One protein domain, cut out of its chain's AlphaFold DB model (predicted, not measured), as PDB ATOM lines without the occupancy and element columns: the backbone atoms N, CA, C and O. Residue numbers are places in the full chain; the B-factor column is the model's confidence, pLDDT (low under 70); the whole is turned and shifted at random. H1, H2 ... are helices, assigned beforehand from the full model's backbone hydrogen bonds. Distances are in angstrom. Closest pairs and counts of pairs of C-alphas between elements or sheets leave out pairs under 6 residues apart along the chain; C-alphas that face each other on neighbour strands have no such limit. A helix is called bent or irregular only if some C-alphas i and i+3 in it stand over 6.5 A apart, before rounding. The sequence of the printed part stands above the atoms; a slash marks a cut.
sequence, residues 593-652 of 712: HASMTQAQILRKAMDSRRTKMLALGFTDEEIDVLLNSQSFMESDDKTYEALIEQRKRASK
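What this domain is: This is residues 593 to 652 of the 712 residues of an uncharacterized protein of Venustampulla echinocandica (UniProt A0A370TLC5). A long helix, H1, folds back through a tight turn into the shorter H2 to make an open helical hairpin shaped like a V, and a second long helix, H4, stands off from it, touching no helix. A short, loosely wound turn, H3, lies beyond the end of H2, on the way to H4, and the whole is a flat zigzag with few contacts. The printed part has 60 residues with four named helices, in the order H1, H2, H3, H4, and no named strand; its class is all helix. It is loose, with a radius of gyration of the C-alphas of 14.5 A, and spans 47 by 25 by 13 A.

How they stand to each other: The longest helix, H1, residues 598 to 615, touches H2, residues 620 to 628, with its residues 606 to 614 alone. Their closest C-alphas are those of Arg 610 and Ile 623, 6.4 A apart. The two run opposite ways at a steep tilt of 40 degrees and form a helical hairpin. H3, residues 630 to 633, is close to H2 but not clearly touching it, the closest C-alphas being those of Leu 626 and Phe 632, 6.7 A apart. H4, residues 637 to 652, is apart from H1, H2 and H3, and H1 and H3 are apart too. In H1 and H2 every O i to N i+4 pair is within hydrogen-bond range. In H4 11 of 12 such pairs are; H3 is too short for such a pair, and its one O i to N i+3 pair is not within range.

Where its parts are: H1 begins at C-alpha 598 at (403.991, 466.124, 450.494) and ends at C-alpha 615 at (385.526, 471.003, 433.229), 25.7 A away. H4 measures 22.8 A from its first to its last C-alpha and ends at C-alpha 652 at (367.874, 462.757, 428.582). H2 is 11.8 A long. H3 is only just irregular: C-alphas 630 and 633 are 6.7 A apart.

The domain as a whole: The C-alphas farthest apart are those of Ser 595 and Lys 652, 47.8 A. Residues 594 to 600, of which 598 to 600 belong to H1, stand free, as do residues 633 to 639, of which 637 to 639 belong to H4, and residues 644 to 652 of H4. Without these stretches the body has 37 residues and spans 40 by 22 by 13 A. The printed part has no cut, and the links from H1 to H2, H2 to H3 and H3 to H4 are tight. The mean pLDDT of the printed part is 72.8; residue 593 and residues 629 to 652 are under 70.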
ATOM      1  N   HIS A 593     406.593 473.185 443.517       67.06
ATOM      2  CA  HIS A 593     407.873 473.683 444.024       67.06
ATOM      3  C   HIS A 593     408.504 472.721 445.047       67.06
ATOM      4  O   HIS A 593     407.809 472.230 445.934       67.06
ATOM      5  N   ALA A 594     409.833 472.561 445.010       77.69
ATOM      6  CA  ALA A 594     410.596 471.715 445.943       77.69
ATOM      7  C   ALA A 594     410.449 472.096 447.436       77.69
ATOM      8  O   ALA A 594     410.881 471.352 448.309       77.69
ATOM      9  N   SER A 595     409.850 473.252 447.737       87.31
ATOM     10  CA  SER A 595     409.580 473.736 449.095       87.31
ATOM     11  C   SER A 595     408.201 473.346 449.643       87.31
ATOM     12  O   SER A 595     407.888 473.691 450.781       87.31
ATOM     13  N   MET A 596     407.352 472.671 448.860       90.12
ATOM     14  CA  MET A 596     406.034 472.232 449.320       90.12
ATOM     15  C   MET A 596     406.119 470.890 450.050       90.12
ATOM     16  O   MET A 596     406.779 469.959 449.598       90.12
ATOM     17  N   THR A 597     405.400 470.772 451.164       92.19
ATOM     18  CA  THR A 597     405.270 469.489 451.871       92.19
ATOM     19  C   THR A 597     404.453 468.493 451.041       92.19
ATOM     20  O   THR A 597     403.570 468.888 450.276       92.19
ATOM     21  N   GLN A 598     404.693 467.191 451.224       79.06
ATOM     22  CA  GLN A 598     403.991 466.124 450.494       79.06
ATOM     23  C   GLN A 598     402.459 466.225 450.619       79.06
ATOM     24  O   GLN A 598     401.743 466.044 449.637       79.06
ATOM     25  N   ALA A 599     401.948 466.620 451.789       78.94
ATOM     26  CA  ALA A 599     400.519 466.848 452.008       78.94
ATOM     27  C   ALA A 599     399.961 468.022 451.179       78.94
ATOM     28  O   ALA A 599     398.851 467.946 450.655       78.94
ATOM     29  N   GLN A 600     400.724 469.107 451.023       86.88
ATOM     30  CA  GLN A 600     400.305 470.245 450.200       86.88
ATOM     31  C   GLN A 600     400.362 469.923 448.701       86.88
ATOM     32  O   GLN A 600     399.546 470.441 447.938       86.88
ATOM     33  N   ILE A 601     401.307 469.075 448.284       84.19
ATOM     34  CA  ILE A 601     401.395 468.562 446.910       84.19
ATOM     35  C   ILE A 601     400.162 467.708 446.598       84.19
ATOM     36  O   ILE A 601     399.500 467.945 445.591       84.19
ATOM     37  N   LEU A 602     399.806 466.786 447.499       80.19
ATOM     38  CA  LEU A 602     398.626 465.930 447.352       80.19
ATOM     39  C   LEU A 602     397.324 466.736 447.292       80.19
ATOM     40  O   LEU A 602     396.522 466.509 446.391       80.19
ATOM     41  N   ARG A 603     397.134 467.728 448.175       85.12
ATOM     42  CA  ARG A 603     395.941 468.595 448.131       85.12
ATOM     43  C   ARG A 603     395.818 469.342 446.803       85.12
ATOM     44  O   ARG A 603     394.778 469.264 446.163       85.12
ATOM     45  N   LYS A 604     396.897 469.979 446.329       86.69
ATOM     46  CA  LYS A 604     396.868 470.697 445.043       86.69
ATOM     47  C   LYS A 604     396.614 469.778 443.847       86.69
ATOM     48  O   LYS A 604     395.920 470.185 442.919       86.69
ATOM     49  N   ALA A 605     397.155 468.560 443.863       82.00
ATOM     50  CA  ALA A 605     396.897 467.576 442.816       82.00
ATOM     51  C   ALA A 605     395.421 467.134 442.801       82.00
ATOM     52  O   ALA A 605     394.819 467.040 441.730       82.00
ATOM     53  N   MET A 606     394.813 466.924 443.975       85.75
ATOM     54  CA  MET A 606     393.391 466.580 444.099       85.75
ATOM     55  C   MET A 606     392.479 467.729 443.653       85.75
ATOM     56  O   MET A 606     391.551 467.497 442.881       85.75
ATOM     57  N   ASP A 607     392.789 468.971 444.033       88.81
ATOM     58  CA  ASP A 607     392.031 470.159 443.615       88.81
ATOM     59  C   ASP A 607     392.087 470.369 442.095       88.81
ATOM     60  O   ASP A 607     391.084 470.700 441.451       88.81
ATOM     61  N   SER A 608     393.250 470.133 441.482       88.25
ATOM     62  CA  SER A 608     393.394 470.207 440.028       88.25
ATOM     63  C   SER A 608     392.643 469.083 439.312       88.25
ATOM     64  O   SER A 608     391.978 469.320 438.299       88.25
ATOM     65  N   ARG A 609     392.677 467.859 439.859       86.06
ATOM     66  CA  ARG A 609     391.899 466.723 439.345       86.06
ATOM     67  C   ARG A 609     390.398 467.012 439.418       86.06
ATOM     68  O   ARG A 609     389.715 466.842 438.409       86.06
ATOM     69  N   ARG A 610     389.908 467.535 440.548       91.75
ATOM     70  CA  ARG A 610     388.523 468.008 440.724       91.75
ATOM     71  C   ARG A 610     388.167 469.071 439.689       91.75
ATOM     72  O   ARG A 610     387.196 468.906 438.963       91.75
ATOM     73  N   THR A 611     389.007 470.091 439.519       91.50
ATOM     74  CA  THR A 611     388.790 471.170 438.535       91.50
ATOM     75  C   THR A 611     388.694 470.645 437.097       91.50
ATOM     76  O   THR A 611     387.847 471.087 436.322       91.50
ATOM     77  N   LYS A 612     389.532 469.672 436.722       85.75
ATOM     78  CA  LYS A 612     389.494 469.056 435.386       85.75
ATOM     79  C   LYS A 612     388.258 468.185 435.182       85.75
ATOM     80  O   LYS A 612     387.690 468.210 434.097       85.75
ATOM     81  N   MET A 613     387.820 467.450 436.202       89.06
ATOM     82  CA  MET A 613     386.585 466.667 436.122       89.06
ATOM     83  C   MET A 613     385.346 467.571 436.069       89.06
ATOM     84  O   MET A 613     384.464 467.324 435.250       89.06
ATOM     85  N   LEU A 614     385.332 468.686 436.804       90.81
ATOM     86  CA  LEU A 614     384.304 469.723 436.660       90.81
ATOM     87  C   LEU A 614     384.274 470.279 435.225       90.81
ATOM     88  O   LEU A 614     383.208 470.414 434.631       90.81
ATOM     89  N   ALA A 615     385.439 470.537 434.618       85.75
ATOM     90  CA  ALA A 615     385.526 471.003 433.229       85.75
ATOM     91  C   ALA A 615     385.045 469.963 432.198       85.75
ATOM     92  O   ALA A 615     384.602 470.331 431.110       85.75
ATOM     93  N   LEU A 616     385.099 468.673 432.541       86.44
ATOM     94  CA  LEU A 616     384.512 467.573 431.765       86.44
ATOM     95  C   LEU A 616     383.014 467.369 432.063       86.44
ATOM     96  O   LEU A 616     382.390 466.468 431.503       86.44
ATOM     97  N   GLY A 617     382.430 468.213 432.917       91.81
ATOM     98  CA  GLY A 617     381.011 468.219 433.255       91.81
ATOM     99  C   GLY A 617     380.607 467.162 434.278       91.81
ATOM    100  O   GLY A 617     379.454 466.746 434.261       91.81
ATOM    101  N   PHE A 618     381.527 466.660 435.101       88.69
ATOM    102  CA  PHE A 618     381.156 465.872 436.281       88.69
ATOM    103  C   PHE A 618     380.651 466.806 437.384       88.69
ATOM    104  O   PHE A 618     381.143 467.924 437.516       88.69
ATOM    105  N   THR A 619     379.660 466.355 438.145       91.25
ATOM    106  CA  THR A 619     379.131 467.060 439.324       91.25
ATOM    107  C   THR A 619     380.069 466.912 440.521       91.25
ATOM    108  O   THR A 619     380.907 466.009 440.547       91.25
ATOM    109  N   ASP A 620     379.947 467.790 441.517       87.25
ATOM    110  CA  ASP A 620     380.771 467.714 442.726       87.25
ATOM    111  C   ASP A 620     380.560 466.390 443.478       87.25
ATOM    112  O   ASP A 620     381.533 465.804 443.941       87.25
ATOM    113  N   GLU A 621     379.335 465.861 443.504       85.62
ATOM    114  CA  GLU A 621     379.021 464.573 444.124       85.62
ATOM    115  C   GLU A 621     379.643 463.390 443.365       85.62
ATOM    116  O   GLU A 621     380.225 462.501 443.983       85.62
ATOM    117  N   GLU A 622     379.576 463.377 442.027       84.38
ATOM    118  CA  GLU A 622     380.244 462.350 441.210       84.38
ATOM    119  C   GLU A 622     381.761 462.405 441.391       84.38
ATOM    120  O   GLU A 622     382.424 461.372 441.458       84.38
ATOM    121  N   ILE A 623     382.319 463.611 441.481       90.62
ATOM    122  CA  ILE A 623     383.745 463.814 441.706       90.62
ATOM    123  C   ILE A 623     384.146 463.333 443.095       90.62
ATOM    124  O   ILE A 623     385.149 462.636 443.211       90.62
ATOM    125  N   ASP A 624     383.379 463.659 444.129       85.00
ATOM    126  CA  ASP A 624     383.671 463.220 445.490       85.00
ATOM    127  C   ASP A 624     383.549 461.693 445.611       85.00
ATOM    128  O   ASP A 624     384.383 461.076 446.272       85.00
ATOM    129  N   VAL A 625     382.612 461.054 444.899       82.88
ATOM    130  CA  VAL A 625     382.573 459.587 444.772       82.88
ATOM    131  C   VAL A 625     383.838 459.074 444.081       82.88
ATOM    132  O   VAL A 625     384.533 458.249 444.660       82.88
ATOM    133  N   LEU A 626     384.192 459.606 442.904       80.38
ATOM    134  CA  LEU A 626     385.357 459.179 442.113       80.38
ATOM    135  C   LEU A 626     386.710 459.423 442.806       80.38
ATOM    136  O   LEU A 626     387.684 458.720 442.527       80.38
ATOM    137  N   LEU A 627     386.800 460.443 443.663       81.81
ATOM    138  CA  LEU A 627     388.010 460.799 444.403       81.81
ATOM    139  C   LEU A 627     388.133 460.058 445.738       81.81
ATOM    140  O   LEU A 627     389.264 459.805 446.151       81.81
ATOM    141  N   ASN A 628     387.018 459.709 446.392       76.12
ATOM    142  CA  ASN A 628     387.020 459.011 447.684       76.12
ATOM    143  C   ASN A 628     386.942 457.486 447.556       76.12
ATOM    144  O   ASN A 628     387.304 456.773 448.488       76.12
ATOM    145  N   SER A 629     386.505 456.956 446.414       65.38
ATOM    146  CA  SER A 629     386.554 455.521 446.162       65.38
ATOM    147  C   SER A 629     387.988 455.092 445.845       65.38
ATOM    148  O   SER A 629     388.417 455.101 444.687       65.38
ATOM    149  N   GLN A 630     388.723 454.651 446.867       44.72
ATOM    150  CA  GLN A 630     389.948 453.859 446.694       44.72
ATOM    151  C   GLN A 630     389.665 452.606 445.833       44.72
ATOM    152  O   GLN A 630     390.507 452.177 445.049       44.72
ATOM    153  N   SER A 631     388.412 452.135 445.862       42.59
ATOM    154  CA  SER A 631     387.866 451.055 445.042       42.59
ATOM    155  C   SER A 631     387.661 451.380 443.558       42.59
ATOM    156  O   SER A 631     387.424 450.456 442.799       42.59
ATOM    157  N   PHE A 632     387.765 452.621 443.068       44.03
ATOM    158  CA  PHE A 632     387.510 452.905 441.637       44.03
ATOM    159  C   PHE A 632     388.592 452.361 440.695       44.03
ATOM    160  O   PHE A 632     388.344 452.113 439.518       44.03
ATOM    161  N   MET A 633     389.801 452.133 441.211       43.34
ATOM    162  CA  MET A 633     390.844 451.414 440.471       43.34
ATOM    163  C   MET A 633     390.581 449.895 440.437       43.34
ATOM    164  O   MET A 633     391.084 449.219 439.537       43.34
ATOM    165  N   GLU A 634     389.758 449.391 441.364       43.62
ATOM    166  CA  GLU A 634     389.498 447.970 441.638       43.62
ATOM    167  C   GLU A 634     388.036 447.541 441.384       43.62
ATOM    168  O   GLU A 634     387.722 446.365 441.521       43.62
ATOM    169  N   SER A 635     387.130 448.454 441.010       43.91
ATOM    170  CA  SER A 635     385.700 448.151 440.880       43.91
ATOM    171  C   SER A 635     385.394 447.435 439.569       43.91
ATOM    172  O   SER A 635     385.805 447.902 438.505       43.91
ATOM    173  N   ASP A 636     384.590 446.375 439.645       49.22
ATOM    174  CA  ASP A 636     384.109 445.611 438.494       49.22
ATOM    175  C   ASP A 636     383.336 446.484 437.487       49.22
ATOM    176  O   ASP A 636     382.516 447.332 437.870       49.22
ATOM    177  N   ASP A 637     383.541 446.208 436.192       50.53
ATOM    178  CA  ASP A 637     383.036 446.962 435.030       50.53
ATOM    179  C   ASP A 637     381.518 447.259 435.083       50.53
ATOM    180  O   ASP A 637     381.052 448.296 434.609       50.53
ATOM    181  N   LYS A 638     380.736 446.421 435.773       53.16
ATOM    182  CA  LYS A 638     379.278 446.573 435.943       53.16
ATOM    183  C   LYS A 638     378.864 447.806 436.751       53.16
ATOM    184  O   LYS A 638     377.806 448.383 436.497       53.16
ATOM    185  N   THR A 639     379.672 448.227 437.725       57.56
ATOM    186  CA  THR A 639     379.372 449.417 438.548       57.56
ATOM    187  C   THR A 639     379.569 450.693 437.729       57.56
ATOM    188  O   THR A 639     378.797 451.649 437.831       57.56
ATOM    189  N   TYR A 640     380.572 450.671 436.852       45.91
ATOM    190  CA  TYR A 640     380.867 451.738 435.905       45.91
ATOM    191  C   TYR A 640     379.789 451.846 434.814       45.91
ATOM    192  O   TYR A 640     379.308 452.946 434.525       45.91
ATOM    193  N   GLU A 641     379.323 450.714 434.279       54.59
ATOM    194  CA  GLU A 641     378.199 450.676 433.334       54.59
ATOM    195  C   GLU A 641     376.901 451.219 433.934       54.59
ATOM    196  O   GLU A 641     376.199 451.994 433.282       54.59
ATOM    197  N   ALA A 642     376.599 450.885 435.194       65.69
ATOM    198  CA  ALA A 642     375.412 451.389 435.880       65.69
ATOM    199  C   ALA A 642     375.427 452.924 436.022       65.69
ATOM    200  O   ALA A 642     374.407 453.570 435.776       65.69
ATOM    201  N   LEU A 643     376.585 453.514 436.340       54.97
ATOM    202  CA  LEU A 643     376.776 454.968 436.431       54.97
ATOM    203  C   LEU A 643     376.673 455.661 435.062       54.97
ATOM    204  O   LEU A 643     376.015 456.699 434.933       54.97
ATOM    205  N   ILE A 644     377.254 455.074 434.009       63.38
ATOM    206  CA  ILE A 644     377.126 455.591 432.637       63.38
ATOM    207  C   ILE A 644     375.673 455.524 432.157       63.38
ATOM    208  O   ILE A 644     375.164 456.495 431.590       63.38
ATOM    209  N   GLU A 645     374.981 454.412 432.392       62.09
ATOM    210  CA  GLU A 645     373.565 454.254 432.053       62.09
ATOM    211  C   GLU A 645     372.681 455.224 432.841       62.09
ATOM    212  O   GLU A 645     371.769 455.835 432.278       62.09
ATOM    213  N   GLN A 646     372.983 455.458 434.119       64.75
ATOM    214  CA  GLN A 646     372.304 456.463 434.934       64.75
ATOM    215  C   GLN A 646     372.487 457.877 434.361       64.75
ATOM    216  O   GLN A 646     371.524 458.644 434.300       64.75
ATOM    217  N   ARG A 647     373.669 458.204 433.823       52.12
ATOM    218  CA  ARG A 647     373.944 459.499 433.180       52.12
ATOM    219  C   ARG A 647     373.322 459.640 431.789       52.12
ATOM    220  O   ARG A 647     372.806 460.711 431.453       52.12
ATOM    221  N   LYS A 648     373.285 458.573 430.985       65.88
ATOM    222  CA  LYS A 648     372.503 458.543 429.732       65.88
ATOM    223  C   LYS A 648     371.013 458.771 430.008       65.88
ATOM    224  O   LYS A 648     370.329 459.398 429.202       65.88
ATOM    225  N   ARG A 649     370.511 458.313 431.161       60.88
ATOM    226  CA  ARG A 649     369.129 458.549 431.609       60.88
ATOM    227  C   ARG A 649     368.919 459.973 432.137       60.88
ATOM    228  O   ARG A 649     367.911 460.577 431.790       60.88
ATOM    229  N   ALA A 650     369.858 460.531 432.903       56.69
ATOM    230  CA  ALA A 650     369.752 461.879 433.475       56.69
ATOM    231  C   ALA A 650     369.911 463.003 432.429       56.69
ATOM    232  O   ALA A 650     369.093 463.920 432.373       56.69
ATOM    233  N   SER A 651     370.884 462.891 431.517       55.00
ATOM    234  CA  SER A 651     371.085 463.862 430.418       55.00
ATOM    235  C   SER A 651     369.900 463.931 429.443       55.00
ATOM    236  O   SER A 651     369.633 464.972 428.841       55.00
ATOM    237  N   LYS A 652     369.131 462.841 429.339       53.78
ATOM    238  CA  LYS A 652     367.874 462.757 428.582       53.78
ATOM    239  C   LYS A 652     366.726 463.539 429.234       53.78
ATOM    240  O   LYS A 652     365.777 463.904 428.544       53.78
TER     241      LYS A 652